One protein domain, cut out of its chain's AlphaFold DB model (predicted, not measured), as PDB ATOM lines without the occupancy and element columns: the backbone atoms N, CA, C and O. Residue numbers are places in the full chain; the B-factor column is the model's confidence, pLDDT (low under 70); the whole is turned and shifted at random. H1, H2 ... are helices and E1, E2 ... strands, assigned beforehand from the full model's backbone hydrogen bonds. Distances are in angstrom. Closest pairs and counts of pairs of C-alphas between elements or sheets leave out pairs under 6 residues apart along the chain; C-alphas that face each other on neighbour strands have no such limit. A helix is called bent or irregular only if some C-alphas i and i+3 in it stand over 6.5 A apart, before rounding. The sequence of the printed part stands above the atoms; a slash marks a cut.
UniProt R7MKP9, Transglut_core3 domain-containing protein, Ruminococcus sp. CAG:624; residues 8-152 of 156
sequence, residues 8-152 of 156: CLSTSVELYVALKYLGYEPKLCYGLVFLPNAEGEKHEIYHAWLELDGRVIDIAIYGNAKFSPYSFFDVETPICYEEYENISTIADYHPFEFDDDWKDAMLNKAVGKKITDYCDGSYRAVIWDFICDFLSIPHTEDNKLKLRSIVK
ATOM      1  N   CYS A   8      33.620  38.039 -40.741       88.94
ATOM      2  CA  CYS A   8      33.713  37.803 -39.300       88.94
ATOM      3  C   CYS A   8      32.469  38.213 -38.506       88.94
ATOM      4  O   CYS A   8      31.983  37.444 -37.676       88.94
ATOM      5  N   LEU A   9      31.921  39.399 -38.772       92.88
ATOM      6  CA  LEU A   9      30.744  39.897 -38.070       92.88
ATOM      7  C   LEU A   9      29.479  39.135 -38.461       92.88
ATOM      8  O   LEU A   9      28.703  38.799 -37.578       92.88
ATOM      9  N   SER A  10      29.262  38.854 -39.750       92.88
ATOM     10  CA  SER A  10      28.076  38.123 -40.200       92.88
ATOM     11  C   SER A  10      28.054  36.729 -39.595       92.88
ATOM     12  O   SER A  10      27.060  36.372 -38.977       92.88
ATOM     13  N   THR A  11      29.168  35.996 -39.651       93.06
ATOM     14  CA  THR A  11      29.253  34.658 -39.051       93.06
ATOM     15  C   THR A  11      29.103  34.689 -37.531       93.06
ATOM     16  O   THR A  11      28.413  33.840 -36.968       93.06
ATOM     17  N   SER A  12      29.668  35.691 -36.853       95.62
ATOM     18  CA  SER A  12      29.470  35.850 -35.407       95.62
ATOM     19  C   SER A  12      28.013  36.169 -35.062       95.62
ATOM     20  O   SER A  12      27.453  35.553 -34.163       95.62
ATOM     21  N   VAL A  13      27.352  37.058 -35.809       96.62
ATOM     22  CA  VAL A  13      25.921  37.363 -35.639       96.62
ATOM     23  C   VAL A  13      25.052  36.135 -35.921       96.62
ATOM     24  O   VAL A  13      24.111  35.867 -35.177       96.62
ATOM     25  N   GLU A  14      25.365  35.364 -36.962       96.31
ATOM     26  CA  GLU A  14      24.635  34.142 -37.306       96.31
ATOM     27  C   GLU A  14      24.681  33.127 -36.156       96.31
ATOM     28  O   GLU A  14      23.639  32.652 -35.692       96.31
ATOM     29  N   LEU A  15      25.882  32.853 -35.638       96.06
ATOM     30  CA  LEU A  15      26.078  31.971 -34.489       96.06
ATOM     31  C   LEU A  15      25.441  32.524 -33.211       96.06
ATOM     32  O   LEU A  15      24.853  31.761 -32.448       96.06
ATOM     33  N   TYR A  16      25.517  33.836 -32.987       97.88
ATOM     34  CA  TYR A  16      24.916  34.496 -31.833       97.88
ATOM     35  C   TYR A  16      23.408  34.245 -31.793       97.88
ATOM     36  O   TYR A  16      22.876  33.761 -30.794       97.88
ATOM     37  N   VAL A  17      22.718  34.494 -32.912       98.19
ATOM     38  CA  VAL A  17      21.274  34.258 -33.022       98.19
ATOM     39  C   VAL A  17      20.955  32.768 -32.863       98.19
ATOM     40  O   VAL A  17      19.996  32.424 -32.170       98.19
ATOM     41  N   ALA A  18      21.748  31.878 -33.469       97.62
ATOM     42  CA  ALA A  18      21.553  30.434 -33.352       97.62
ATOM     43  C   ALA A  18      21.683  29.950 -31.895       97.62
ATOM     44  O   ALA A  18      20.836  29.202 -31.411       97.62
ATOM     45  N   LEU A  19      22.693  30.418 -31.161       97.12
ATOM     46  CA  LEU A  19      22.892  30.078 -29.751       97.12
ATOM     47  C   LEU A  19      21.770  30.631 -28.863       97.12
ATOM     48  O   LEU A  19      21.240  29.894 -28.031       97.12
ATOM     49  N   LYS A  20      21.331  31.877 -29.087       98.06
ATOM     50  CA  LYS A  20      20.167  32.450 -28.387       98.06
ATOM     51  C   LYS A  20      18.892  31.646 -28.662       98.06
ATOM     52  O   LYS A  20      18.111  31.401 -27.746       98.06
ATOM     53  N   TYR A  21      18.690  31.178 -29.898       97.75
ATOM     54  CA  TYR A  21      17.564  30.301 -30.248       97.75
ATOM     55  C   TYR A  21      17.583  28.982 -29.470       97.75
ATOM     56  O   TYR A  21      16.531  28.487 -29.069       97.75
ATOM     57  N   LEU A  22      18.771  28.433 -29.223       96.88
ATOM     58  CA  LEU A  22      18.963  27.214 -28.438       96.88
ATOM     59  C   LEU A  22      18.886  27.441 -26.915       96.88
ATOM     60  O   LEU A  22      18.980  26.476 -26.159       96.88
ATOM     61  N   GLY A  23      18.671  28.681 -26.460       97.25
ATOM     62  CA  GLY A  23      18.505  29.027 -25.047       97.25
ATOM     63  C   GLY A  23      19.805  29.340 -24.304       97.25
ATOM     64  O   GLY A  23      19.797  29.372 -23.075       97.25
ATOM     65  N   TYR A  24      20.907  29.558 -25.024       97.75
ATOM     66  CA  TYR A  24      22.158  30.046 -24.443       97.75
ATOM     67  C   TYR A  24      22.165  31.573 -24.342       97.75
ATOM     68  O   TYR A  24      21.397  32.258 -25.016       97.75
ATOM     69  N   GLU A  25      23.094  32.105 -23.551       96.94
ATOM     70  CA  GLU A  25      23.334  33.544 -23.400       96.94
ATOM     71  C   GLU A  25      24.740  33.907 -23.912       96.94
ATOM     72  O   GLU A  25      25.619  34.249 -23.117       96.94
ATOM     73  N   PRO A  26      25.002  33.782 -25.230       97.50
ATOM     74  CA  PRO A  26      26.251  34.251 -25.807       97.50
ATOM     75  C   PRO A  26      26.348  35.774 -25.699       97.50
ATOM     76  O   PRO A  26      25.348  36.490 -25.635       97.50
ATOM     77  N   LYS A  27      27.571  36.275 -25.783       97.25
ATOM     78  CA  LYS A  27      27.889  37.688 -25.929       97.25
ATOM     79  C   LYS A  27      28.612  37.883 -27.253       97.25
ATOM     80  O   LYS A  27      29.572  37.175 -27.548       97.25
ATOM     81  N   LEU A  28      28.138  38.835 -28.051       97.12
ATOM     82  CA  LEU A  28      28.823  39.260 -29.267       97.12
ATOM     83  C   LEU A  28      29.951  40.220 -28.879       97.12
ATOM     84  O   LEU A  28      29.695  41.295 -28.339       97.12
ATOM     85  N   CYS A  29      31.189  39.814 -29.134       96.56
ATOM     86  CA  CYS A  29      32.380  40.603 -28.863       96.56
ATOM     87  C   CYS A  29      33.003  41.096 -30.165       96.56
ATOM     88  O   CYS A  29      32.896  40.464 -31.216       96.56
ATOM     89  N   TYR A  30      33.653  42.247 -30.086       95.25
ATOM     90  CA  TYR A  30      34.449  42.818 -31.162       95.25
ATOM     91  C   TYR A  30      35.518  43.720 -30.570       95.25
ATOM     92  O   TYR A  30      35.332  44.289 -29.496       95.25
ATOM     93  N   GLY A  31      36.638  43.848 -31.265       94.38
ATOM     94  CA  GLY A  31      37.800  44.586 -30.786       94.38
ATOM     95  C   GLY A  31      39.043  44.198 -31.568       94.38
ATOM     96  O   GLY A  31      38.936  43.649 -32.672       94.38
ATOM     97  N   LEU A  32      40.200  44.488 -30.986       93.75
ATOM     98  CA  LEU A  32      41.490  44.124 -31.548       93.75
ATOM     99  C   LEU A  32      41.790  42.641 -31.329       93.75
ATOM    100  O   LEU A  32      41.535  42.072 -30.265       93.75
ATOM    101  N   VAL A  33      42.348  42.018 -32.359       92.69
ATOM    102  CA  VAL A  33      42.890  40.664 -32.308       92.69
ATOM    103  C   VAL A  33      44.258  40.668 -32.970       92.69
ATOM    104  O   VAL A  33      44.412  41.186 -34.077       92.69
ATOM    105  N   PHE A  34      45.243  40.063 -32.314       92.44
ATOM    106  CA  PHE A  34      46.585  39.890 -32.862       92.44
ATOM    107  C   PHE A  34      46.793  38.442 -33.303       92.44
ATOM    108  O   PHE A  34      46.749  37.528 -32.474       92.44
ATOM    109  N   LEU A  35      47.051  38.235 -34.595       90.25
ATOM    110  CA  LEU A  35      47.173  36.912 -35.214       90.25
ATOM    111  C   LEU A  35      48.545  36.679 -35.838       90.25
ATOM    112  O   LEU A  35      49.050  37.576 -36.508       90.25
ATOM    113  N   PRO A  36      49.135  35.484 -35.699       88.25
ATOM    114  CA  PRO A  36      50.381  35.143 -36.356       88.25
ATOM    115  C   PRO A  36      50.186  35.034 -37.872       88.25
ATOM    116  O   PRO A  36      49.175  34.525 -38.362       88.25
ATOM    117  N   ASN A  37      51.188  35.474 -38.623       86.69
ATOM    118  CA  ASN A  37      51.373  35.102 -40.019       86.69
ATOM    119  C   ASN A  37      52.200  33.807 -40.141       86.69
ATOM    120  O   ASN A  37      52.608  33.212 -39.142       86.69
ATOM    121  N   ALA A  38      52.485  33.387 -41.376       82.19
ATOM    122  CA  ALA A  38      53.278  32.186 -41.653       82.19
ATOM    123  C   ALA A  38      54.729  32.249 -41.121       82.19
ATOM    124  O   ALA A  38      55.370  31.211 -40.967       82.19
ATOM    125  N   GLU A  39      55.256  33.445 -40.834       85.31
ATOM    126  CA  GLU A  39      56.571  33.643 -40.211       85.31
ATOM    127  C   GLU A  39      56.506  33.735 -38.672       85.31
ATOM    128  O   GLU A  39      57.546  33.816 -38.016       85.31
ATOM    129  N   GLY A  40      55.306  33.691 -38.081       81.94
ATOM    130  CA  GLY A  40      55.075  33.823 -36.641       81.94
ATOM    131  C   GLY A  40      55.000  35.269 -36.132       81.94
ATOM    132  O   GLY A  40      54.930  35.482 -34.921       81.94
ATOM    133  N   GLU A  41      54.997  36.266 -37.020       85.75
ATOM    134  CA  GLU A  41      54.798  37.672 -36.656       85.75
ATOM    135  C   GLU A  41      53.315  37.948 -36.405       85.75
ATOM    136  O   GLU A  41      52.464  37.551 -37.200       85.75
ATOM    137  N   LYS A  42      52.991  38.640 -35.305       86.56
ATOM    138  CA  LYS A  42      51.606  38.983 -34.972       86.56
ATOM    139  C   LYS A  42      51.158  40.249 -35.707       86.56
ATOM    140  O   LYS A  42      51.780  41.298 -35.564       86.56
ATOM    141  N   HIS A  43      50.052  40.147 -36.435       87.88
ATOM    142  CA  HIS A  43      49.373  41.237 -37.128       87.88
ATOM    143  C   HIS A  43      48.089  41.603 -36.407       87.88
ATOM    144  O   HIS A  43      47.329  40.734 -35.985       87.88
ATOM    145  N   GLU A  44      47.857  42.898 -36.302       90.69
ATOM    146  CA  GLU A  44      46.696  43.483 -35.654       90.69
ATOM    147  C   GLU A  44      45.522  43.599 -36.627       90.69
ATOM    148  O   GLU A  44      45.675  44.082 -37.752       90.69
ATOM    149  N   ILE A  45      44.339  43.161 -36.191       90.06
ATOM    150  CA  ILE A  45      43.093  43.313 -36.941       90.06
ATOM    151  C   ILE A  45      41.922  43.656 -36.021       90.06
ATOM    152  O   ILE A  45      41.846  43.203 -34.882       90.06
ATOM    153  N   TYR A  46      40.934  44.366 -36.567       92.38
ATOM    154  CA  TYR A  46      39.607  44.435 -35.965       92.38
ATOM    155  C   TYR A  46      38.779  43.216 -36.346       92.38
ATOM    156  O   TYR A  46      38.574  42.936 -37.531       92.38
ATOM    157  N   HIS A  47      38.248  42.525 -35.343       93.38
ATOM    158  CA  HIS A  47      37.519  41.276 -35.539       93.38
ATOM    159  C   HIS A  47      36.301  41.173 -34.621       93.38
ATOM    160  O   HIS A  47      36.169  41.937 -33.666       93.38
ATOM    161  N   ALA A  48      35.391  40.251 -34.941       95.00
ATOM    162  CA  ALA A  48      34.215  39.930 -34.138       95.00
ATOM    163  C   ALA A  48      34.180  38.425 -33.863       95.00
ATOM    164  O   ALA A  48      34.486  37.636 -34.756       95.00
ATOM    165  N   TRP A  49      33.795  38.062 -32.643       96.00
ATOM    166  CA  TRP A  49      33.707  36.687 -32.149       96.00
ATOM    167  C   TRP A  49      32.610  36.578 -31.089       96.00
ATOM    168  O   TRP A  49      31.972  37.571 -30.732       96.00
ATOM    169  N   LEU A  50      32.388  35.374 -30.561       97.25
ATOM    170  CA  LEU A  50      31.459  35.152 -29.457       97.25
ATOM    171  C   LEU A  50      32.180  34.747 -28.180       97.25
ATOM    172  O   LEU A  50      33.121  33.957 -28.211       97.25
ATOM    173  N   GLU A  51      31.669  35.231 -27.056       97.06
ATOM    174  CA  GLU A  51      31.932  34.671 -25.735       97.06
ATOM    175  C   GLU A  51      30.699  33.883 -25.272       97.06
ATOM    176  O   GLU A  51      29.576  34.385 -25.328       97.06
ATOM    177  N   LEU A  52      30.892  32.658 -24.790       96.88
ATOM    178  CA  LEU A  52      29.865  31.854 -24.126       96.88
ATOM    179  C   LEU A  52      30.483  31.219 -22.880       96.88
ATOM    180  O   LEU A  52      31.510  30.558 -22.977       96.88
ATOM    181  N   ASP A  53      29.888  31.447 -21.708       95.25
ATOM    182  CA  ASP A  53      30.405  30.975 -20.410       95.25
ATOM    183  C   ASP A  53      31.887  31.335 -20.158       95.25
ATOM    184  O   ASP A  53      32.646  30.564 -19.572       95.25
ATOM    185  N   GLY A  54      32.318  32.511 -20.632       92.12
ATOM    186  CA  GLY A  54      33.707  32.978 -20.523       92.12
ATOM    187  C   GLY A  54      34.686  32.335 -21.514       92.12
ATOM    188  O   GLY A  54      35.885  32.573 -21.412       92.12
ATOM    189  N   ARG A  55      34.196  31.539 -22.472       95.62
ATOM    190  CA  ARG A  55      34.993  30.873 -23.512       95.62
ATOM    191  C   ARG A  55      34.730  31.466 -24.885       95.62
ATOM    192  O   ARG A  55      33.618  31.900 -25.176       95.62
ATOM    193  N   VAL A  56      35.743  31.448 -25.741       95.88
ATOM    194  CA  VAL A  56      35.705  32.026 -27.086       95.88
ATOM    195  C   VAL A  56      35.174  31.012 -28.092       95.88
ATOM    196  O   VAL A  56      35.603  29.857 -28.132       95.88
ATOM    197  N   ILE A  57      34.271  31.465 -28.955       95.44
ATOM    198  CA  ILE A  57      33.874  30.780 -30.184       95.44
ATOM    199  C   ILE A  57      34.164  31.728 -31.348       95.44
ATOM    200  O   ILE A  57      33.558  32.794 -31.463       95.44
ATOM    201  N   ASP A  58      35.071  31.317 -32.228       93.69
ATOM    202  CA  ASP A  58      35.470  32.065 -33.414       93.69
ATOM    203  C   ASP A  58      35.828  31.114 -34.561       93.69
ATOM    204  O   ASP A  58      36.962  30.665 -34.745       93.69
ATOM    205  N   ILE A  59      34.815  30.790 -35.360       90.88
ATOM    206  CA  ILE A  59      34.991  29.978 -36.569       90.88
ATOM    207  C   ILE A  59      35.356  30.837 -37.784       90.88
ATOM    208  O   ILE A  59      35.884  30.329 -38.776       90.88
ATOM    209  N   ALA A  60      35.056  32.137 -37.730       90.75
ATOM    210  CA  ALA A  60      35.198  33.022 -38.872       90.75
ATOM    211  C   ALA A  60      36.665  33.361 -39.136       90.75
ATOM    212  O   ALA A  60      37.062  33.514 -40.289       90.75
ATOM    213  N   ILE A  61      37.482  33.425 -38.085       89.06
ATOM    214  CA  ILE A  61      38.918  33.673 -38.196       89.06
ATOM    215  C   ILE A  61      39.640  32.562 -38.963       89.06
ATOM    216  O   ILE A  61      40.413  32.850 -39.872       89.06
ATOM    217  N   TYR A  62      39.295  31.298 -38.701       88.50
ATOM    218  CA  TYR A  62      39.789  30.152 -39.465       88.50
ATOM    219  C   TYR A  62      39.315  30.205 -40.921       88.50
ATOM    220  O   TYR A  62      40.102  30.005 -41.848       88.50
ATOM    221  N   GLY A  63      38.035  30.533 -41.133       86.12
ATOM    222  CA  GLY A  63      37.474  30.694 -42.470       86.12
ATOM    223  C   GLY A  63      38.214  31.758 -43.287       86.12
ATOM    224  O   GLY A  63      38.622  31.507 -44.423       86.12
ATOM    225  N   ASN A  64      38.455  32.922 -42.681       86.31
ATOM    226  CA  ASN A  64      39.234  33.993 -43.285       86.31
ATOM    227  C   ASN A  64      40.669  33.535 -43.560       86.31
ATOM    228  O   ASN A  64      41.144  33.737 -44.673       86.31
ATOM    229  N   ALA A  65      41.314  32.867 -42.601       86.44
ATOM    230  CA  ALA A  65      42.700  32.430 -42.721       86.44
ATOM    231  C   ALA A  65      42.918  31.473 -43.898       86.44
ATOM    232  O   ALA A  65      43.867  31.631 -44.665       86.44
ATOM    233  N   LYS A  66      42.032  30.481 -44.053       86.31
ATOM    234  CA  LYS A  66      42.209  29.396 -45.028       86.31
ATOM    235  C   LYS A  66      41.563  29.649 -46.385       86.31
ATOM    236  O   LYS A  66      42.030  29.089 -47.376       86.31
ATOM    237  N   PHE A  67      40.498  30.449 -46.451       84.81
ATOM    238  CA  PHE A  67      39.695  30.577 -47.673       84.81
ATOM    239  C   PHE A  67      39.628  31.998 -48.242       84.81
ATOM    240  O   PHE A  67      39.168  32.164 -49.373       84.81
ATOM    241  N   SER A  68      40.099  33.023 -47.521       83.31
ATOM    242  CA  SER A  68      40.216  34.366 -48.095       83.31
ATOM    243  C   SER A  68      41.483  34.473 -48.949       83.31
ATOM    244  O   SER A  68      42.580  34.283 -48.423       83.31
ATOM    245  N   PRO A  69      41.392  34.874 -50.231       79.50
ATOM    246  CA  PRO A  69      42.579  35.144 -51.048       79.50
ATOM    247  C   PRO A  69      43.368  36.375 -50.567       79.50
ATOM    248  O   PRO A  69      44.441  36.654 -51.093       79.50
ATOM    249  N   TYR A  70      42.828  37.122 -49.598       79.12
ATOM    250  CA  TYR A  70      43.449  38.294 -48.987       79.12
ATOM    251  C   TYR A  70      43.967  38.020 -47.571       79.12
ATOM    252  O   TYR A  70      44.315  38.967 -46.870       79.12
ATOM    253  N   SER A  71      43.963  36.762 -47.117       80.88
ATOM    254  CA  SER A  71      44.484  36.432 -45.792       80.88
ATOM    255  C   SER A  71      45.995  36.632 -45.724       80.88
ATOM    256  O   SER A  71      46.728  36.232 -46.628       80.88
ATOM    257  N   PHE A  72      46.443  37.212 -44.618       81.31
ATOM    258  CA  PHE A  72      47.850  37.384 -44.256       81.31
ATOM    259  C   PHE A  72      48.202  36.683 -42.934       81.31
ATOM    260  O   PHE A  72      49.347  36.739 -42.501       81.31
ATOM    261  N   PHE A  73      47.235  36.010 -42.308       85.38
ATOM    262  CA  PHE A  73      47.391  35.281 -41.050       85.38
ATOM    263  C   PHE A  73      47.204  33.776 -41.260       85.38
ATOM    264  O   PHE A  73      46.469  33.347 -42.156       85.38
ATOM    265  N   ASP A  74      47.863  32.982 -40.417       83.62
ATOM    266  CA  ASP A  74      47.845  31.522 -40.486       83.62
ATOM    267  C   ASP A  74      47.224  30.918 -39.224       83.62
ATOM    268  O   ASP A  74      47.885  30.639 -38.227       83.62
ATOM    269  N   VAL A  75      45.907  30.729 -39.281       84.38
ATOM    270  CA  VAL A  75      45.140  30.032 -38.247       84.38
ATOM    271  C   VAL A  75      44.821  28.629 -38.747       84.38
ATOM    272  O   VAL A  75      44.093  28.465 -39.726       84.38
ATOM    273  N   GLU A  76      45.364  27.607 -38.089       84.56
ATOM    274  CA  GLU A  76      45.254  26.212 -38.538       84.56
ATOM    275  C   GLU A  76      43.941  25.525 -38.159       84.56
ATOM    276  O   GLU A  76      43.527  24.587 -38.842       84.56
ATOM    277  N   THR A  77      43.284  25.974 -37.091       86.94
ATOM    278  CA  THR A  77      42.062  25.349 -36.573       86.94
ATOM    279  C   THR A  77      41.024  26.399 -36.180       86.94
ATOM    280  O   THR A  77      41.393  27.501 -35.774       86.94
ATOM    281  N   PRO A  78      39.720  26.100 -36.322       88.44
ATOM    282  CA  PRO A  78      38.675  26.971 -35.800       88.44
ATOM    283  C   PRO A  78      38.721  27.000 -34.272       88.44
ATOM    284  O   PRO A  78      38.943  25.970 -33.635       88.44
ATOM    285  N   ILE A  79      38.455  28.167 -33.686       91.44
ATOM    286  CA  ILE A  79      38.373  28.317 -32.234       91.44
ATOM    287  C   ILE A  79      36.952  27.949 -31.813       91.44
ATOM    288  O   ILE A  79      35.988  28.661 -32.101       91.44
ATOM    289  N   CYS A  80      36.816  26.803 -31.153       91.12
ATOM    290  CA  CYS A  80      35.529  26.207 -30.818       91.12
ATOM    291  C   CYS A  80      35.404  26.023 -29.304       91.12
ATOM    292  O   CYS A  80      35.684  24.944 -28.794       91.12
ATOM    293  N   TYR A  81      34.910  27.053 -28.610       92.69
ATOM    294  CA  TYR A  81      34.624  27.024 -27.170       92.69
ATOM    295  C   TYR A  81      35.879  26.810 -26.311       92.69
ATOM    296  O   TYR A  81      35.941  25.926 -25.454       92.69
ATOM    297  N   GLU A  82      36.880  27.652 -26.559       93.69
ATOM    298  CA  GLU A  82      38.203  27.585 -25.939       93.69
ATOM    299  C   GLU A  82      38.401  28.670 -24.875       93.69
ATOM    300  O   GLU A  82      37.790  29.738 -24.915       93.69
ATOM    301  N   GLU A  83      39.275  28.396 -23.913       93.38
ATOM    302  CA  GLU A  83      39.700  29.374 -22.907       93.38
ATOM    303  C   GLU A  83      40.738  30.336 -23.507       93.38
ATOM    304  O   GLU A  83      41.583  29.925 -24.308       93.38
ATOM    305  N   TYR A  84      40.696  31.613 -23.117       90.50
ATOM    306  CA  TYR A  84      41.608  32.649 -23.626       90.50
ATOM    307  C   TYR A  84      43.081  32.256 -23.462       90.50
ATOM    308  O   TYR A  84      43.902  32.465 -24.357       90.50
ATOM    309  N   GLU A  85      43.410  31.625 -22.340       89.31
ATOM    310  CA  GLU A  85      44.748  31.157 -22.010       89.31
ATOM    311  C   GLU A  85      45.257  30.123 -23.023       89.31
ATOM    312  O   GLU A  85      46.417  30.194 -23.435       89.31
ATOM    313  N   ASN A  86      44.393  29.212 -23.482       88.69
ATOM    314  CA  ASN A  86      44.752  28.200 -24.480       88.69
ATOM    315  C   ASN A  86      44.957  28.835 -25.861       88.69
ATOM    316  O   ASN A  86      45.879  28.471 -26.597       88.69
ATOM    317  N   ILE A  87      44.118  29.818 -26.191       86.56
ATOM    318  CA  ILE A  87      44.125  30.506 -27.483       86.56
ATOM    319  C   ILE A  87      45.327  31.437 -27.624       86.56
ATOM    320  O   ILE A  87      45.780  31.635 -28.742       86.56
ATOM    321  N   SER A  88      45.887  31.954 -26.524       79.75
ATOM    322  CA  SER A  88      46.983  32.944 -26.511       79.75
ATOM    323  C   SER A  88      48.211  32.588 -27.374       79.75
ATOM    324  O   SER A  88      48.964  33.469 -27.811       79.75
ATOM    325  N   THR A  89      48.403  31.293 -27.646       77.25
ATOM    326  CA  THR A  89      49.451  30.758 -28.528       77.25
ATOM    327  C   THR A  89      49.150  30.934 -30.024       77.25
ATOM    328  O   THR A  89      50.075  30.972 -30.830       77.25
ATOM    329  N   ILE A  90      47.875  31.079 -30.381       80.69
ATOM    330  CA  ILE A  90      47.325  31.179 -31.739       80.69
ATOM    331  C   ILE A  90      46.804  32.590 -32.020       80.69
ATOM    332  O   ILE A  90      46.921  33.072 -33.136       80.69
ATOM    333  N   ALA A  91      46.211  33.260 -31.038       86.88
ATOM    334  CA  ALA A  91      45.595  34.568 -31.199       86.88
ATOM    335  C   ALA A  91      45.529  35.283 -29.848       86.88
ATOM    336  O   ALA A  91      45.382  34.647 -28.808       86.88
ATOM    337  N   ASP A  92      45.630  36.607 -29.859       91.50
ATOM    338  CA  ASP A  92      45.469  37.426 -28.659       91.50
ATOM    339  C   ASP A  92      44.274  38.360 -28.836       91.50
ATOM    340  O   ASP A  92      44.279  39.201 -29.733       91.50
ATOM    341  N   TYR A  93      43.231  38.145 -28.037       92.12
ATOM    342  CA  TYR A  93      41.923  38.780 -28.178       92.12
ATOM    343  C   TYR A  93      41.740  39.872 -27.127       92.12
ATOM    344  O   TYR A  93      41.726  39.587 -25.930       92.12
ATOM    345  N   HIS A  94      41.479  41.094 -27.583       93.19
ATOM    346  CA  HIS A  94      41.264  42.271 -26.741       93.19
ATOM    347  C   HIS A  94      39.825  42.782 -26.933       93.19
ATOM    348  O   HIS A  94      39.557  43.616 -27.807       93.19
ATOM    349  N   PRO A  95      38.845  42.230 -26.186       91.62
ATOM    350  CA  PRO A  95      37.435  42.576 -26.347       91.62
ATOM    351  C   PRO A  95      37.190  44.055 -26.056       91.62
ATOM    352  O   PRO A  95      37.503  44.549 -24.975       91.62
ATOM    353  N   PHE A  96      36.541  44.731 -27.002       91.50
ATOM    354  CA  PHE A  96      36.169  46.145 -26.938       91.50
ATOM    355  C   PHE A  96      37.351  47.110 -26.789       91.50
ATOM    356  O   PHE A  96      37.174  48.236 -26.320       91.50
ATOM    357  N   GLU A  97      38.545  46.679 -27.196       93.44
ATOM    358  CA  GLU A  97      39.698  47.558 -27.353       93.44
ATOM    359  C   GLU A  97      39.703  48.178 -28.753       93.44
ATOM    360  O   GLU A  97      39.483  47.487 -29.752       93.44
ATOM    361  N   PHE A  98      39.906  49.496 -28.804       92.31
ATOM    362  CA  PHE A  98      39.829  50.315 -30.010       92.31
ATOM    363  C   PHE A  98      40.905  51.402 -29.973       92.31
ATOM    364  O   PHE A  98      41.040  52.106 -28.969       92.31
ATOM    365  N   ASP A  99      41.615  51.569 -31.081       92.44
ATOM    366  CA  ASP A  99      42.595  52.627 -31.316       92.44
ATOM    367  C   ASP A  99      42.054  53.720 -32.267       92.44
ATOM    368  O   ASP A  99      40.857  53.786 -32.576       92.44
ATOM    369  N   ASP A 100      42.940  54.604 -32.736       92.38
ATOM    370  CA  ASP A 100      42.592  55.715 -33.631       92.38
ATOM    371  C   ASP A 100      42.078  55.265 -35.019       92.38
ATOM    372  O   ASP A 100      41.381  56.046 -35.691       92.38
ATOM    373  N   ASP A 101      42.376  54.028 -35.432       91.44
ATOM    374  CA  ASP A 101      41.988  53.435 -36.717       91.44
ATOM    375  C   ASP A 101      40.607  52.760 -36.653       91.44
ATOM    376  O   ASP A 101      39.995  52.465 -37.688       91.44
ATOM    377  N   TRP A 102      40.026  52.603 -35.456       92.00
ATOM    378  CA  TRP A 102      38.679  52.047 -35.276       92.00
ATOM    379  C   TRP A 102      37.618  52.762 -36.119       92.00
ATOM    380  O   TRP A 102      36.687  52.137 -36.628       92.00
ATOM    381  N   LYS A 103      37.733  54.082 -36.296       90.81
ATOM    382  CA  LYS A 103      36.804  54.891 -37.113       90.81
ATOM    383  C   LYS A 103      36.726  54.433 -38.576       90.81
ATOM    384  O   LYS A 103      35.690  54.605 -39.219       90.81
ATOM    385  N   ASP A 104      37.811  53.854 -39.081       88.69
ATOM    386  CA  ASP A 104      37.951  53.405 -40.461       88.69
ATOM    387  C   ASP A 104      37.627  51.907 -40.601       88.69
ATOM    388  O   ASP A 104      37.320  51.428 -41.701       88.69
ATOM    389  N   ALA A 105      37.593  51.175 -39.479       86.88
ATOM    390  CA  ALA A 105      37.233  49.769 -39.434       86.88
ATOM    391  C   ALA A 105      35.812  49.527 -39.961       86.88
ATOM    392  O   ALA A 105      34.828  50.170 -39.585       86.88
ATOM    393  N   MET A 106      35.672  48.518 -40.819       84.81
ATOM    394  CA  MET A 106      34.372  48.156 -41.378       84.81
ATOM    395  C   MET A 106      33.383  47.711 -40.288       84.81
ATOM    396  O   MET A 106      32.199  48.030 -40.399       84.81
ATOM    397  N   LEU A 107      33.850  47.045 -39.224       89.44
ATOM    398  CA  LEU A 107      33.011  46.643 -38.087       89.44
ATOM    399  C   LEU A 107      32.338  47.840 -37.402       89.44
ATOM    400  O   LEU A 107      31.156  47.758 -37.075       89.44
ATOM    401  N   ASN A 108      33.036  48.972 -37.264       90.56
ATOM    402  CA  ASN A 108      32.504  50.178 -36.622       90.56
ATOM    403  C   ASN A 108      31.199  50.655 -37.276       90.56
ATOM    404  O   ASN A 108      30.238  51.015 -36.605       90.56
ATOM    405  N   LYS A 109      31.086  50.525 -38.604       90.12
ATOM    406  CA  LYS A 109      29.869  50.897 -39.349       90.12
ATOM    407  C   LYS A 109      28.636  50.070 -38.965       90.12
ATOM    408  O   LYS A 109      27.529  50.413 -39.397       90.12
ATOM    409  N   ALA A 110      28.807  48.949 -38.269       92.00
ATOM    410  CA  ALA A 110      27.731  48.078 -37.815       92.00
ATOM    411  C   ALA A 110      27.444  48.198 -36.313       92.00
ATOM    412  O   ALA A 110      26.298  47.979 -35.924       92.00
ATOM    413  N   VAL A 111      28.432  48.587 -35.505       91.00
ATOM    414  CA  VAL A 111      28.272  48.773 -34.058       91.00
ATOM    415  C   VAL A 111      27.175  49.799 -33.753       91.00
ATOM    416  O   VAL A 111      27.028  50.821 -34.424       91.00
ATOM    417  N   GLY A 112      26.341  49.482 -32.765       92.94
ATOM    418  CA  GLY A 112      25.148  50.218 -32.366       92.94
ATOM    419  C   GLY A 112      23.904  49.935 -33.217       92.94
ATOM    420  O   GLY A 112      22.810  50.375 -32.853       92.94
ATOM    421  N   LYS A 113      24.014  49.209 -34.341       95.00
ATOM    422  CA  LYS A 113      22.831  48.790 -35.110       95.00
ATOM    423  C   LYS A 113      22.125  47.648 -34.400       95.00
ATOM    424  O   LYS A 113      22.762  46.759 -33.843       95.00
ATOM    425  N   LYS A 114      20.795  47.619 -34.497       97.25
ATOM    426  CA  LYS A 114      20.028  46.446 -34.073       97.25
ATOM    427  C   LYS A 114      20.433  45.245 -34.913       97.25
ATOM    428  O   LYS A 114      20.529  45.364 -36.137       97.25
ATOM    429  N   ILE A 115      20.571  44.087 -34.275       97.31
ATOM    430  CA  ILE A 115      20.880  42.828 -34.967       97.31
ATOM    431  C   ILE A 115      19.838  42.554 -36.058       97.31
ATOM    432  O   ILE A 115      20.190  42.193 -37.177       97.31
ATOM    433  N   THR A 116      18.556  42.822 -35.784       97.44
ATOM    434  CA  THR A 116      17.483  42.673 -36.778       97.44
ATOM    435  C   THR A 116      17.715  43.525 -38.022       97.44
ATOM    436  O   THR A 116      17.618  43.015 -39.135       97.44
ATOM    437  N   ASP A 117      18.078  44.796 -37.838       96.19
ATOM    438  CA  ASP A 117      18.270  45.751 -38.932       96.19
ATOM    439  C   ASP A 117      19.523  45.399 -39.748       96.19
ATOM    440  O   ASP A 117      19.540  45.548 -40.971       96.19
ATOM    441  N   TYR A 118      20.568  44.901 -39.078       95.19
ATOM    442  CA  TYR A 118      21.769  44.385 -39.727       95.19
ATOM    443  C   TYR A 118      21.454  43.170 -40.612       95.19
ATOM    444  O   TYR A 118      21.789  43.172 -41.800       95.19
ATOM    445  N   CYS A 119      20.759  42.167 -40.070       95.50
ATOM    446  CA  CYS A 119      20.405  40.950 -40.798       95.50
ATOM    447  C   CYS A 119      19.428  41.227 -41.954       95.50
ATOM    448  O   CYS A 119      19.644  40.750 -43.069       95.50
ATOM    449  N   ASP A 120      18.391  42.041 -41.724       95.00
ATOM    450  CA  ASP A 120      17.420  42.441 -42.754       95.00
ATOM    451  C   ASP A 120      18.059  43.307 -43.852       95.00
ATOM    452  O   ASP A 120      17.635  43.262 -45.008       95.00
ATOM    453  N   GLY A 121      19.105  44.068 -43.513       92.81
ATOM    454  CA  GLY A 121      19.872  44.879 -44.456       92.81
ATOM    455  C   GLY A 121      20.806  44.084 -45.376       92.81
ATOM    456  O   GLY A 121      21.331  44.649 -46.342       92.81
ATOM    457  N   SER A 122      21.025  42.792 -45.107       90.19
ATOM    458  CA  SER A 122      21.815  41.919 -45.981       90.19
ATOM    459  C   SER A 122      21.111  41.677 -47.325       90.19
ATOM    460  O   SER A 122      19.892  41.813 -47.457       90.19
ATOM    461  N   TYR A 123      21.870  41.333 -48.373       86.19
ATOM    462  CA  TYR A 123      21.282  41.093 -49.695       86.19
ATOM    463  C   TYR A 123      20.242  39.969 -49.621       86.19
ATOM    464  O   TYR A 123      20.571  38.837 -49.280       86.19
ATOM    465  N   ARG A 124      18.985  40.303 -49.946       86.69
ATOM    466  CA  ARG A 124      17.822  39.405 -49.831       86.69
ATOM    467  C   ARG A 124      17.606  38.831 -48.421       86.69
ATOM    468  O   ARG A 124      16.970  37.793 -48.299       86.69
ATOM    469  N   ALA A 125      18.104  39.502 -47.381       87.88
ATOM    470  CA  ALA A 125      18.014  39.054 -45.992       87.88
ATOM    471  C   ALA A 125      18.616  37.646 -45.754       87.88
ATOM    472  O   ALA A 125      18.162  36.912 -44.876       87.88
ATOM    473  N   VAL A 126      19.637  37.280 -46.543       92.25
ATOM    474  CA  VAL A 126      20.239  35.933 -46.592       92.25
ATOM    475  C   VAL A 126      20.812  35.460 -45.254       92.25
ATOM    476  O   VAL A 126      20.851  34.262 -45.000       92.25
ATOM    477  N   ILE A 127      21.200  36.379 -44.364       95.06
ATOM    478  CA  ILE A 127      21.718  36.025 -43.033       95.06
ATOM    479  C   ILE A 127      20.708  35.167 -42.251       95.06
ATOM    480  O   ILE A 127      21.093  34.217 -41.575       95.06
ATOM    481  N   TRP A 128      19.403  35.427 -42.381       96.94
ATOM    482  CA  TRP A 128      18.386  34.601 -41.719       96.94
ATOM    483  C   TRP A 128      18.313  33.178 -42.269       96.94
ATOM    484  O   TRP A 128      18.027  32.252 -41.508       96.94
ATOM    485  N   ASP A 129      18.568  33.005 -43.565       95.50
ATOM    486  CA  ASP A 129      18.605  31.689 -44.204       95.50
ATOM    487  C   ASP A 129      19.814  30.895 -43.690       95.50
ATOM    488  O   ASP A 129      19.655  29.748 -43.275       95.50
ATOM    489  N   PHE A 130      20.985  31.531 -43.570       94.56
ATOM    490  CA  PHE A 130      22.176  30.896 -42.992       94.56
ATOM    491  C   PHE A 130      22.005  30.514 -41.522       94.56
ATOM    492  O   PHE A 130      22.438  29.441 -41.109       94.56
ATOM    493  N   ILE A 131      21.311  31.332 -40.726       97.06
ATOM    494  CA  ILE A 131      20.977  30.955 -39.345       97.06
ATOM    495  C   ILE A 131      20.088  29.703 -39.328       97.06
ATOM    496  O   ILE A 131      20.274  28.818 -38.492       97.06
ATOM    497  N   CYS A 132      19.137  29.594 -40.262       97.31
ATOM    498  CA  CYS A 132      18.313  28.395 -40.384       97.31
ATOM    499  C   CYS A 132      19.145  27.169 -40.802       97.31
ATOM    500  O   CYS A 132      18.906  26.084 -40.270       97.31
ATOM    501  N   ASP A 133      20.135  27.342 -41.684       95.69
ATOM    502  CA  ASP A 133      21.084  26.285 -42.059       95.69
ATOM    503  C   ASP A 133      21.909  25.808 -40.855       95.69
ATOM    504  O   ASP A 133      21.973  24.602 -40.605       95.69
ATOM    505  N   PHE A 134      22.462  26.726 -40.051       92.19
ATOM    506  CA  PHE A 134      23.188  26.374 -38.824       92.19
ATOM    507  C   PHE A 134      22.328  25.568 -37.849       92.19
ATOM    508  O   PHE A 134      22.794  24.596 -37.257       92.19
ATOM    509  N   LEU A 135      21.059  25.946 -37.709       96.75
ATOM    510  CA  LEU A 135      20.101  25.260 -36.844       96.75
ATOM    511  C   LEU A 135      19.507  23.993 -37.479       96.75
ATOM    512  O   LEU A 135      18.762  23.277 -36.812       96.75
ATOM    513  N   SER A 136      19.812  23.711 -38.751       97.12
ATOM    514  CA  SER A 136      19.200  22.627 -39.530       97.12
ATOM    515  C   SER A 136      17.662  22.667 -39.510       97.12
ATOM    516  O   SER A 136      17.000  21.630 -39.414       97.12
ATOM    517  N   ILE A 137      17.078  23.868 -39.602       97.62
ATOM    518  CA  ILE A 137      15.623  24.084 -39.650       97.62
ATOM    519  C   ILE A 137      15.171  24.612 -41.023       97.62
ATOM    520  O   ILE A 137      15.934  25.282 -41.715       97.62
ATOM    521  N   PRO A 138      13.909  24.374 -41.436       97.69
ATOM    522  CA  PRO A 138      13.393  24.901 -42.698       97.69
ATOM    523  C   PRO A 138      13.401  26.436 -42.768       97.69
ATOM    524  O   PRO A 138      13.056  27.105 -41.792       97.69
ATOM    525  N   HIS A 139      13.674  26.988 -43.956       96.38
ATOM    526  CA  HIS A 139      13.731  28.436 -44.236       96.38
ATOM    527  C   HIS A 139      12.338  29.081 -44.369       96.38
ATOM    528  O   HIS A 139      12.060  29.826 -45.311       96.38
ATOM    529  N   THR A 140      11.415  28.767 -43.462       96.88
ATOM    530  CA  THR A 140      10.064  29.341 -43.472       96.88
ATOM    531  C   THR A 140      10.054  30.729 -42.841       96.88
ATOM    532  O   THR A 140      10.811  31.004 -41.909       96.88
ATOM    533  N   GLU A 141       9.150  31.600 -43.291       95.62
ATOM    534  CA  GLU A 141       8.983  32.929 -42.683       95.62
ATOM    535  C   GLU A 141       8.646  32.844 -41.188       95.62
ATOM    536  O   GLU A 141       9.172  33.628 -40.404       95.62
ATOM    537  N   ASP A 142       7.879  31.837 -40.758       97.75
ATOM    538  CA  ASP A 142       7.602  31.596 -39.336       97.75
ATOM    539  C   ASP A 142       8.879  31.341 -38.525       97.75
ATOM    540  O   ASP A 142       9.024  31.855 -37.414       97.75
ATOM    541  N   ASN A 143       9.825  30.563 -39.060       97.94
ATOM    542  CA  ASN A 143      11.100  30.320 -38.387       97.94
ATOM    543  C   ASN A 143      11.949  31.592 -38.348       97.94
ATOM    544  O   ASN A 143      12.458  31.947 -37.285       97.94
ATOM    545  N   LYS A 144      12.019  32.349 -39.447       97.50
ATOM    546  CA  LYS A 144      12.748  33.627 -39.476       97.50
ATOM    547  C   LYS A 144      12.131  34.674 -38.544       97.50
ATOM    548  O   LYS A 144      12.853  35.462 -37.939       97.50
ATOM    549  N   LEU A 145      10.806  34.701 -38.389       97.25
ATOM    550  CA  LEU A 145      10.118  35.572 -37.430       97.25
ATOM    551  C   LEU A 145      10.447  35.199 -35.981       97.25
ATOM    552  O   LEU A 145      10.671  36.095 -35.165       97.25
ATOM    553  N   LYS A 146      10.537  33.901 -35.659       97.62
ATOM    554  CA  LYS A 146      11.002  33.445 -34.337       97.62
ATOM    555  C   LYS A 146      12.430  33.914 -34.063       97.62
ATOM    556  O   LYS A 146      12.663  34.505 -33.014       97.62
ATOM    557  N   LEU A 147      13.347  33.727 -35.019       98.06
ATOM    558  CA  LEU A 147      14.740  34.182 -34.905       98.06
ATOM    559  C   LEU A 147      14.826  35.697 -34.664       98.06
ATOM    560  O   LEU A 147      15.471  36.129 -33.714       98.06
ATOM    561  N   ARG A 148      14.090  36.505 -35.442       97.81
ATOM    562  CA  ARG A 148      13.994  37.963 -35.227       97.81
ATOM    563  C   ARG A 148      13.480  38.327 -33.838       97.81
ATOM    564  O   ARG A 148      13.943  39.297 -33.248       97.81
ATOM    565  N   SER A 149      12.496  37.583 -33.332       97.75
ATOM    566  CA  SER A 149      11.908  37.848 -32.020       97.75
ATOM    567  C   SER A 149      12.885  37.590 -30.876       97.75
ATOM    568  O   SER A 149      12.803  38.288 -29.870       97.75
ATOM    569  N   ILE A 150      13.774  36.605 -31.018       97.44
ATOM    570  CA  ILE A 150      14.747  36.222 -29.985       97.44
ATOM    571  C   ILE A 150      15.768  37.331 -29.736       97.44
ATOM    572  O   ILE A 150      16.092  37.602 -28.589       97.44
ATOM    573  N   VAL A 151      16.211  38.014 -30.791       97.75
ATOM    574  CA  VAL A 151      17.211  39.097 -30.713       97.75
ATOM    575  C   VAL A 151      16.586  40.490 -30.826       97.75
ATOM    576  O   VAL A 151      17.222  41.468 -31.224       97.75
ATOM    577  N   LYS A 152      15.289  40.607 -30.523       95.88
ATOM    578  CA  LYS A 152      14.556  41.862 -30.691       95.88
ATOM    579  C   LYS A 152      15.082  42.929 -29.731       95.88
ATOM    580  O   LYS A 152      14.865  42.858 -28.527       95.88
TER     581      LYS A 152
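Overview. This is residues 8 to 152 of the 156 residues of the protein "Transglut_core3 domain-containing protein" of Ruminococcus sp. CAG:624 (UniProt R7MKP9). A strongly twisted, five-stranded antiparallel sheet makes one end of an elongated domain, and the crossed helices H5 and H6, with the short H4, make the other. H1 lies between them, covering E2 on one face of the sheet with H5 and H6 packed on it, while a long link, residues 96 to 114, runs from the sheet to H4. The printed part has 145 residues, with six named helices and five named strands in the order H1 E1 E2 E3 H2 E4 H3 E5 H4 H5 H6; the sheet's order is E4 E3 E2 E1 E5 and the class is mixed, helices and strands. The whole is compact, with a radius of gyration of the C-alphas of 15.5 A and spans of 49 by 30 by 29 A.

Along the chain. The sheet holds E4, residues 79 to 82, E3, 55 to 58, E2, 42 to 52 and 25.3 A long, E1, 27 to 36 and 24.9 A long, and E5, 92 to 95. E1 bends by 69 degrees at residue 31 and E2 by 82 degrees at residue 45. H1, residues 8 to 21, is 20.0 A long and begins at C-alpha 8 (33.713, 37.803, -39.300). H2 is residues 60 to 67, H3 84 to 87 and H4 115 to 120. H5, residues 123 to 134, is 18.4 A long and irregular, with C-alphas 124 and 127 8.5 A apart. H6, residues 141 to 150, is 14.3 A long and ends at C-alpha 150 (14.747, 36.222, -29.985).

Arrangement. E1, E2 and E3 form a meander, each strand the antiparallel neighbour of the one before; E1 and E2 are a hairpin, as are E2 and E3. Within hydrogen-bond range are N 33 and O 45, 2.8 A, between E1 and E2, N 57 and O 50, 2.8 A, between E3 and E2, N 58 and O 79, 2.8 A, between E3 and E4, and N 34 and O 92, 2.9 A, between E1 and E5. H1 is on the sheet in two layers, a helix on one face of a sheet: its height is 8.8 A, and it runs along E2, at 4 degrees on the local plane. H2 is on the same face and touches H1's residues 8 to 12 alone, the closest C-alphas being Cys 8 and Ala 60, 5.0 A. H3 only grazes the sheet. H5 touches H1 at a steep tilt of 54 degrees, closest at the C-alphas of Glu 14 and Ile 131, 5.3 A. H6 touches H1's residues 17 to 21 alone, about perpendicular at 88 degrees, closest at the C-alphas of Tyr 21 and Ile 150, 6.6 A. H4 and H5 touch only at the corner, closest at the C-alphas of Cys 119 and Ile 127, 5.6 A. In H1, H2, H4 and H6 every O i to N i+4 pair is within hydrogen-bond range; in H5 5 of 8 are, and H3 is too short for such a pair.

Size, cuts and confidence. The C-alphas of Glu 39 and Asp 142, the two farthest apart, are 49.0 A apart. The printed part has no cut; the links H2 to E4 and E5 to H4 are long. The mean pLDDT of the printed part is 92.1, and no printed residue is under 70.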